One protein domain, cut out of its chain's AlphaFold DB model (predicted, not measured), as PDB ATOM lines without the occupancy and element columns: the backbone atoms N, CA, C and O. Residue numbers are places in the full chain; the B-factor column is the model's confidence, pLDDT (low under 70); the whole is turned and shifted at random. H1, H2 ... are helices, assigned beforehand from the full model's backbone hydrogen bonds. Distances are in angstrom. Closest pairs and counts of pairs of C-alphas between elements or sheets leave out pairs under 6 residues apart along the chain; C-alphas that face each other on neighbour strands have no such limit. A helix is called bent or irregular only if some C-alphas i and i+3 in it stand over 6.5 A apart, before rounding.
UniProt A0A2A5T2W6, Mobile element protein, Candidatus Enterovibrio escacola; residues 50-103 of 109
ATOM      1  N   LEU A  50      49.931  -8.960  -5.344       88.25
ATOM      2  CA  LEU A  50      49.947 -10.308  -4.769       88.25
ATOM      3  C   LEU A  50      48.913 -11.224  -5.442       88.25
ATOM      4  O   LEU A  50      49.128 -12.430  -5.519       88.25
ATOM      5  N   ASN A  51      47.833 -10.661  -5.997       88.75
ATOM      6  CA  ASN A  51      46.881 -11.426  -6.803       88.75
ATOM      7  C   ASN A  51      47.451 -11.792  -8.177       88.75
ATOM      8  O   ASN A  51      47.081 -12.834  -8.708       88.75
ATOM      9  N   ASN A  52      48.398 -11.015  -8.717       89.19
ATOM     10  CA  ASN A  52      49.003 -11.308 -10.019       89.19
ATOM     11  C   ASN A  52      49.663 -12.699 -10.056       89.19
ATOM     12  O   ASN A  52      49.622 -13.358 -11.090       89.19
ATOM     13  N   GLY A  53      50.255 -13.166  -8.948       88.88
ATOM     14  CA  GLY A  53      50.836 -14.513  -8.867       88.88
ATOM     15  C   GLY A  53      49.777 -15.609  -9.020       88.88
ATOM     16  O   GLY A  53      49.921 -16.498  -9.854       88.88
ATOM     17  N   ILE A  54      48.665 -15.476  -8.292       86.94
ATOM     18  CA  ILE A  54      47.513 -16.388  -8.368       86.94
ATOM     19  C   ILE A  54      46.904 -16.363  -9.778       86.94
ATOM     20  O   ILE A  54      46.612 -17.403 -10.370       86.94
ATOM     21  N   GLU A  55      46.731 -15.170 -10.348       88.44
ATOM     22  CA  GLU A  55      46.214 -14.994 -11.707       88.44
ATOM     23  C   GLU A  55      47.133 -15.628 -12.755       88.44
ATOM     24  O   GLU A  55      46.652 -16.318 -13.660       88.44
ATOM     25  N   SER A  56      48.445 -15.438 -12.607       89.62
ATOM     26  CA  SER A  56      49.471 -16.026 -13.466       89.62
ATOM     27  C   SER A  56      49.460 -17.551 -13.395       89.62
ATOM     28  O   SER A  56      49.517 -18.215 -14.431       89.62
ATOM     29  N   ASP A  57      49.301 -18.132 -12.205       86.25
ATOM     30  CA  ASP A  57      49.219 -19.585 -12.049       86.25
ATOM     31  C   ASP A  57      47.990 -20.189 -12.731       86.25
ATOM     32  O   ASP A  57      48.062 -21.290 -13.288       86.25
ATOM     33  N   HIS A  58      46.880 -19.453 -12.755       87.75
ATOM     34  CA  HIS A  58      45.647 -19.890 -13.404       87.75
ATOM     35  C   HIS A  58      45.647 -19.659 -14.923       87.75
ATOM     36  O   HIS A  58      44.928 -20.353 -15.650       87.75
ATOM     37  N   ALA A  59      46.420 -18.693 -15.425       91.75
ATOM     38  CA  ALA A  59      46.394 -18.287 -16.831       91.75
ATOM     39  C   ALA A  59      46.687 -19.434 -17.825       91.75
ATOM     40  O   ALA A  59      45.952 -19.540 -18.810       91.75
ATOM     41  N   PRO A  60      47.668 -20.333 -17.600       89.81
ATOM     42  CA  PRO A  60      47.909 -21.474 -18.482       89.81
ATOM     43  C   PRO A  60      46.705 -22.411 -18.596       89.81
ATOM     44  O   PRO A  60      46.316 -22.779 -19.700       89.81
ATOM     45  N   ILE A  61      46.075 -22.756 -17.468       88.25
ATOM     46  CA  ILE A  61      44.910 -23.651 -17.453       88.25
ATOM     47  C   ILE A  61      43.733 -22.980 -18.162       88.25
ATOM     48  O   ILE A  61      43.082 -23.607 -18.995       88.25
ATOM     49  N   LYS A  62      43.497 -21.684 -17.911       89.06
ATOM     50  CA  LYS A  62      42.463 -20.913 -18.619       89.06
ATOM     51  C   LYS A  62      42.694 -20.901 -20.132       89.06
ATOM     52  O   LYS A  62      41.749 -21.140 -20.876       89.06
ATOM     53  N   LYS A  63      43.932 -20.672 -20.589       91.31
ATOM     54  CA  LYS A  63      44.283 -20.705 -22.020       91.31
ATOM     55  C   LYS A  63      43.988 -22.068 -22.642       91.31
ATOM     56  O   LYS A  63      43.374 -22.114 -23.702       91.31
ATOM     57  N   LEU A  64      44.353 -23.160 -21.964       88.31
ATOM     58  CA  LEU A  64      44.065 -24.519 -22.431       88.31
ATOM     59  C   LEU A  64      42.557 -24.758 -22.543       88.31
ATOM     60  O   LEU A  64      42.081 -25.138 -23.608       88.31
ATOM     61  N   VAL A  65      41.792 -24.433 -21.498       88.75
ATOM     62  CA  VAL A  65      40.328 -24.582 -21.496       88.75
ATOM     63  C   VAL A  65      39.676 -23.786 -22.631       88.75
ATOM     64  O   VAL A  65      38.815 -24.326 -23.323       88.75
ATOM     65  N   VAL A  66      40.091 -22.536 -22.858       89.75
ATOM     66  CA  VAL A  66      39.576 -21.709 -23.961       89.75
ATOM     67  C   VAL A  66      39.951 -22.310 -25.317       89.75
ATOM     68  O   VAL A  66      39.083 -22.456 -26.172       89.75
ATOM     69  N   SER A  67      41.209 -22.725 -25.499       88.00
ATOM     70  CA  SER A  67      41.688 -23.331 -26.751       88.00
ATOM     71  C   SER A  67      40.980 -24.646 -27.097       88.00
ATOM     72  O   SER A  67      40.754 -24.937 -28.265       88.00
ATOM     73  N   SER A  68      40.563 -25.418 -26.089       84.62
ATOM     74  CA  SER A  68      39.798 -26.658 -26.261       84.62
ATOM     75  C   SER A  68      38.292 -26.436 -26.486       84.62
ATOM     76  O   SER A  68      37.541 -27.409 -26.554       84.62
ATOM     77  N   GLY A  69      37.829 -25.183 -26.589       86.94
ATOM     78  CA  GLY A  69      36.412 -24.848 -26.776       86.94
ATOM     79  C   GLY A  69      35.567 -24.944 -25.499       86.94
ATOM     80  O   GLY A  69      34.346 -25.075 -25.572       86.94
ATOM     81  N   GLY A  70      36.198 -24.888 -24.323       86.38
ATOM     82  CA  GLY A  70      35.531 -24.960 -23.025       86.38
ATOM     83  C   GLY A  70      35.064 -26.365 -22.627       86.38
ATOM     84  O   GLY A  70      35.414 -27.381 -23.228       86.38
ATOM     85  N   PHE A  71      34.261 -26.440 -21.562       85.62
ATOM     86  CA  PHE A  71      33.711 -27.706 -21.076       85.62
ATOM     87  C   PHE A  71      32.348 -27.982 -21.713       85.62
ATOM     88  O   PHE A  71      31.358 -27.349 -21.358       85.62
ATOM     89  N   LYS A  72      32.268 -28.991 -22.589       81.00
ATOM     90  CA  LYS A  72      30.994 -29.420 -23.203       81.00
ATOM     91  C   LYS A  72      29.984 -29.968 -22.183       81.00
ATOM     92  O   LYS A  72      28.782 -29.896 -22.398       81.00
ATOM     93  N   ILE A  73      30.467 -30.540 -21.074       84.94
ATOM     94  CA  ILE A  73      29.647 -31.096 -19.988       84.94
ATOM     95  C   ILE A  73      30.263 -30.689 -18.646       84.94
ATOM     96  O   ILE A  73      31.355 -31.146 -18.301       84.94
ATOM     97  N   GLY A  74      29.538 -29.906 -17.841       77.19
ATOM     98  CA  GLY A  74      30.028 -29.409 -16.548       77.19
ATOM     99  C   GLY A  74      30.452 -30.513 -15.567       77.19
ATOM    100  O   GLY A  74      31.463 -30.375 -14.884       77.19
ATOM    101  N   LYS A  75      29.762 -31.666 -15.565       82.81
ATOM    102  CA  LYS A  75      30.116 -32.832 -14.723       82.81
ATOM    103  C   LYS A  75      31.523 -33.390 -15.002       82.81
ATOM    104  O   LYS A  75      32.096 -34.028 -14.128       82.81
ATOM    105  N   ARG A  76      32.086 -33.153 -16.195       83.94
ATOM    106  CA  ARG A  76      33.434 -33.607 -16.593       83.94
ATOM    107  C   ARG A  76      34.505 -32.521 -16.450       83.94
ATOM    108  O   ARG A  76      35.687 -32.818 -16.628       83.94
ATOM    109  N   ALA A  77      34.117 -31.288 -16.114       87.50
ATOM    110  CA  ALA A  77      35.045 -30.167 -15.990       87.50
ATOM    111  C   ALA A  77      36.128 -30.450 -14.946       87.50
ATOM    112  O   ALA A  77      37.303 -30.233 -15.211       87.50
ATOM    113  N   TRP A  78      35.751 -31.031 -13.803       87.94
ATOM    114  CA  TRP A  78      36.702 -31.365 -12.743       87.94
ATOM    115  C   TRP A  78      37.778 -32.358 -13.202       87.94
ATOM    116  O   TRP A  78      38.965 -32.094 -13.033       87.94
ATOM    117  N   SER A  79      37.381 -33.464 -13.840       86.75
ATOM    118  CA  SER A  79      38.331 -34.458 -14.360       86.75
ATOM    119  C   SER A  79      39.233 -33.869 -15.444       86.75
ATOM    120  O   SER A  79      40.416 -34.186 -15.495       86.75
ATOM    121  N   THR A  80      38.686 -32.979 -16.276       88.38
ATOM    122  CA  THR A  80      39.441 -32.295 -17.334       88.38
ATOM    123  C   THR A  80      40.480 -31.343 -16.743       88.38
ATOM    124  O   THR A  80      41.644 -31.413 -17.118       88.38
ATOM    125  N   ILE A  81      40.094 -30.500 -15.776       88.56
ATOM    126  CA  ILE A  81      41.014 -29.586 -15.078       88.56
ATOM    127  C   ILE A  81      42.132 -30.380 -14.403       88.56
ATOM    128  O   ILE A  81      43.299 -30.070 -14.624       88.56
ATOM    129  N   LYS A  82      41.797 -31.454 -13.674       88.12
ATOM    130  CA  LYS A  82      42.801 -32.327 -13.050       88.12
ATOM    131  C   LYS A  82      43.756 -32.951 -14.066       88.12
ATOM    132  O   LYS A  82      44.949 -33.011 -13.810       88.12
ATOM    133  N   GLY A  83      43.250 -33.416 -15.208       89.00
ATOM    134  CA  GLY A  83      44.093 -33.957 -16.275       89.00
ATOM    135  C   GLY A  83      45.072 -32.916 -16.824       89.00
ATOM    136  O   GLY A  83      46.259 -33.201 -16.960       89.00
ATOM    137  N   LEU A  84      44.597 -31.690 -17.067       88.12
ATOM    138  CA  LEU A  84      45.437 -30.573 -17.515       88.12
ATOM    139  C   LEU A  84      46.488 -30.181 -16.464       88.12
ATOM    140  O   LEU A  84      47.629 -29.889 -16.820       88.12
ATOM    141  N   GLU A  85      46.130 -30.200 -15.179       88.62
ATOM    142  CA  GLU A  85      47.068 -29.984 -14.072       88.62
ATOM    143  C   GLU A  85      48.157 -31.059 -14.048       88.62
ATOM    144  O   GLU A  85      49.338 -30.711 -14.047       88.62
ATOM    145  N   SER A  86      47.788 -32.343 -14.119       88.44
ATOM    146  CA  SER A  86      48.746 -33.456 -14.152       88.44
ATOM    147  C   SER A  86      49.713 -33.355 -15.333       88.44
ATOM    148  O   SER A  86      50.921 -33.493 -15.148       88.44
ATOM    149  N   LEU A  87      49.211 -33.052 -16.536       87.88
ATOM    150  CA  LEU A  87      50.052 -32.844 -17.720       87.88
ATOM    151  C   LEU A  87      51.016 -31.665 -17.536       87.88
ATOM    152  O   LEU A  87      52.189 -31.754 -17.893       87.88
ATOM    153  N   ARG A  88      50.560 -30.562 -16.932       86.06
ATOM    154  CA  ARG A  88      51.423 -29.410 -16.631       86.06
ATOM    155  C   ARG A  88      52.498 -29.753 -15.600       86.06
ATOM    156  O   ARG A  88      53.625 -29.292 -15.747       86.06
ATOM    157  N   MET A  89      52.160 -30.518 -14.565       87.25
ATOM    158  CA  MET A  89      53.111 -30.974 -13.548       87.25
ATOM    159  C   MET A  89      54.189 -31.885 -14.161       87.25
ATOM    160  O   MET A  89      55.368 -31.710 -13.855       87.25
ATOM    161  N   LEU A  90      53.802 -32.788 -15.074       87.56
ATOM    162  CA  LEU A  90      54.729 -33.617 -15.858       87.56
ATOM    163  C   LEU A  90      55.671 -32.759 -16.705       87.56
ATOM    164  O   LEU A  90      56.884 -32.875 -16.575       87.56
ATOM    165  N   ASN A  91      55.130 -31.821 -17.487       86.06
ATOM    166  CA  ASN A  91      55.934 -30.930 -18.332       86.06
ATOM    167  C   ASN A  91      56.903 -30.034 -17.539       86.06
ATOM    168  O   ASN A  91      57.861 -29.517 -18.104       86.06
ATOM    169  N   LYS A  92      56.645 -29.810 -16.245       86.75
ATOM    170  CA  LYS A  92      57.513 -29.041 -15.344       86.75
ATOM    171  C   LYS A  92      58.548 -29.893 -14.596       86.75
ATOM    172  O   LYS A  92      59.272 -29.330 -13.781       86.75
ATOM    173  N   GLY A  93      58.579 -31.214 -14.791       85.81
ATOM    174  CA  GLY A  93      59.452 -32.113 -14.024       85.81
ATOM    175  C   GLY A  93      59.085 -32.199 -12.537       85.81
ATOM    176  O   GLY A  93      59.892 -32.585 -11.699       85.81
ATOM    177  N   GLN A  94      57.853 -31.839 -12.154       83.94
ATOM    178  CA  GLN A  94      57.436 -31.872 -10.742       83.94
ATOM    179  C   GLN A  94      57.261 -33.302 -10.208       83.94
ATOM    180  O   GLN A  94      57.157 -33.505  -9.001       83.94
ATOM    181  N   PHE A  95      57.257 -34.292 -11.103       77.44
ATOM    182  CA  PHE A  95      57.282 -35.712 -10.769       77.44
ATOM    183  C   PHE A  95      58.698 -36.301 -10.714       77.44
ATOM    184  O   PHE A  95      58.838 -37.453 -10.320       77.44
ATOM    185  N   ASP A  96      59.750 -35.535 -11.026       75.25
ATOM    186  CA  ASP A  96      61.130 -36.042 -11.047       75.25
ATOM    187  C   ASP A  96      61.573 -36.620  -9.702       75.25
ATOM    188  O   ASP A  96      62.354 -37.564  -9.661       75.25
ATOM    189  N   PHE A  97      61.075 -36.063  -8.595       69.62
ATOM    190  CA  PHE A  97      61.323 -36.598  -7.257       69.62
ATOM    191  C   PHE A  97      60.750 -38.014  -7.087       69.62
ATOM    192  O   PHE A  97      61.388 -38.870  -6.486       69.62
ATOM    193  N   TRP A  98      59.567 -38.275  -7.652       65.00
ATOM    194  CA  TRP A  98      58.919 -39.587  -7.610       65.00
ATOM    195  C   TRP A  98      59.615 -40.584  -8.538       65.00
ATOM    196  O   TRP A  98      59.825 -41.725  -8.145       65.00
ATOM    197  N   LEU A  99      60.024 -40.138  -9.731       63.16
ATOM    198  CA  LEU A  99      60.743 -40.963 -10.709       63.16
ATOM    199  C   LEU A  99      62.119 -41.407 -10.188       63.16
ATOM    200  O   LEU A  99      62.477 -42.569 -10.332       63.16
ATOM    201  N   ARG A 100      62.860 -40.519  -9.510       63.09
ATOM    202  CA  ARG A 100      64.184 -40.834  -8.935       63.09
ATOM    203  C   ARG A 100      64.141 -41.788  -7.737       63.09
ATOM    204  O   ARG A 100      65.146 -42.414  -7.428       63.09
ATOM    205  N   HIS A 101      63.009 -41.892  -7.042       59.03
ATOM    206  CA  HIS A 101      62.854 -42.785  -5.888       59.03
ATOM    207  C   HIS A 101      62.387 -44.205  -6.257       59.03
ATOM    208  O   HIS A 101      62.439 -45.089  -5.401       59.03
ATOM    209  N   ASP A 102      61.963 -44.443  -7.503       56.38
ATOM    210  CA  ASP A 102      61.526 -45.766  -7.977       56.38
ATOM    211  C   ASP A 102      62.715 -46.675  -8.366       56.38
ATOM    212  O   ASP A 102      62.625 -47.900  -8.311       56.38
ATOM    213  N   GLU A 103      63.886 -46.088  -8.643       54.12
ATOM    214  CA  GLU A 103      65.117 -46.798  -9.038       54.12
ATOM    215  C   GLU A 103      65.792 -47.588  -7.891       54.12
ATOM    216  O   GLU A 103      66.748 -48.326  -8.116       54.12
TER     217      GLU A 103
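What this domain is: This is residues 50 to 103 of the 109 residues of the protein "Mobile element protein" of Candidatus Enterovibrio escacola (UniProt A0A2A5T2W6). The model is an open, loose arrangement of three helices with no closed core: the long helix H2, with the short helix H3 beyond its last residue, makes the length, and a bent helix, H1, meets H2 with its second arm. Residues 50 to 59 of H1 stick out at one end of the printed part, and residues 96 to 103, with H3, stick out at the other. The printed part has 54 residues, with three named helices in the order H1, H2, H3 and no named strand; the class is all helix. The whole is loose, with a radius of gyration of the C-alphas of 13.9 A, and flat in outline, spanning 41 by 31 by 17 A.

Where its parts are: H1, residues 50 to 67, was assigned as one helix by its hydrogen bonds but is bent: C-alphas 57 and 60 are 6.8 A apart. Its arm H1a, residues 50 to 57, begins with C-alpha 50 at (49.947, -10.308, -4.769) and is 11.8 A long. The arm H1b, residues 60 to 67, is 10.5 A long; residues 58 and 59 belong to neither arm. H2, residues 74 to 91, is 26.0 A long from C-alpha 74 at (30.028, -29.409, -16.548), and is irregular, with C-alphas 75 and 78 7.0 A apart. H3, residues 96 to 102, is 10.2 A long and ends with C-alpha 102 at (61.526, -45.766, -7.977).

How they stand to each other: The lines of H1a and H1b stand at a steep tilt of 52 degrees. H1a is apart from H2 and from H3. H1b touches H2, which takes part with residues 81 to 85 alone; the closest C-alphas, those of Ile 61 and Leu 84, are 6.9 A apart. H1b and H2 run opposite ways at a steep tilt of 54 degrees. H3 is apart from H1b, and it is only just apart from H2, with their closest C-alphas 8.4 A apart. In H1b every O i to N i+4 pair is within hydrogen-bond range; in H1a 3 of 4 are, in H2 12 of 14 and in H3 2 of 3.

The domain as a whole: The two C-alphas farthest apart, those of Lys 72 and Glu 103, are 40.8 A apart. The printed part has no cut. Six residues, 68 to 73, form a short link from H1b to H2, and four, 92 to 95, a tight link from H2 to H3. Without the stretches that stand free, the body has 36 residues and spans 30 by 18 by 9 A. The mean pLDDT of the printed part is 83.5; residues 97 to 103 are under 70.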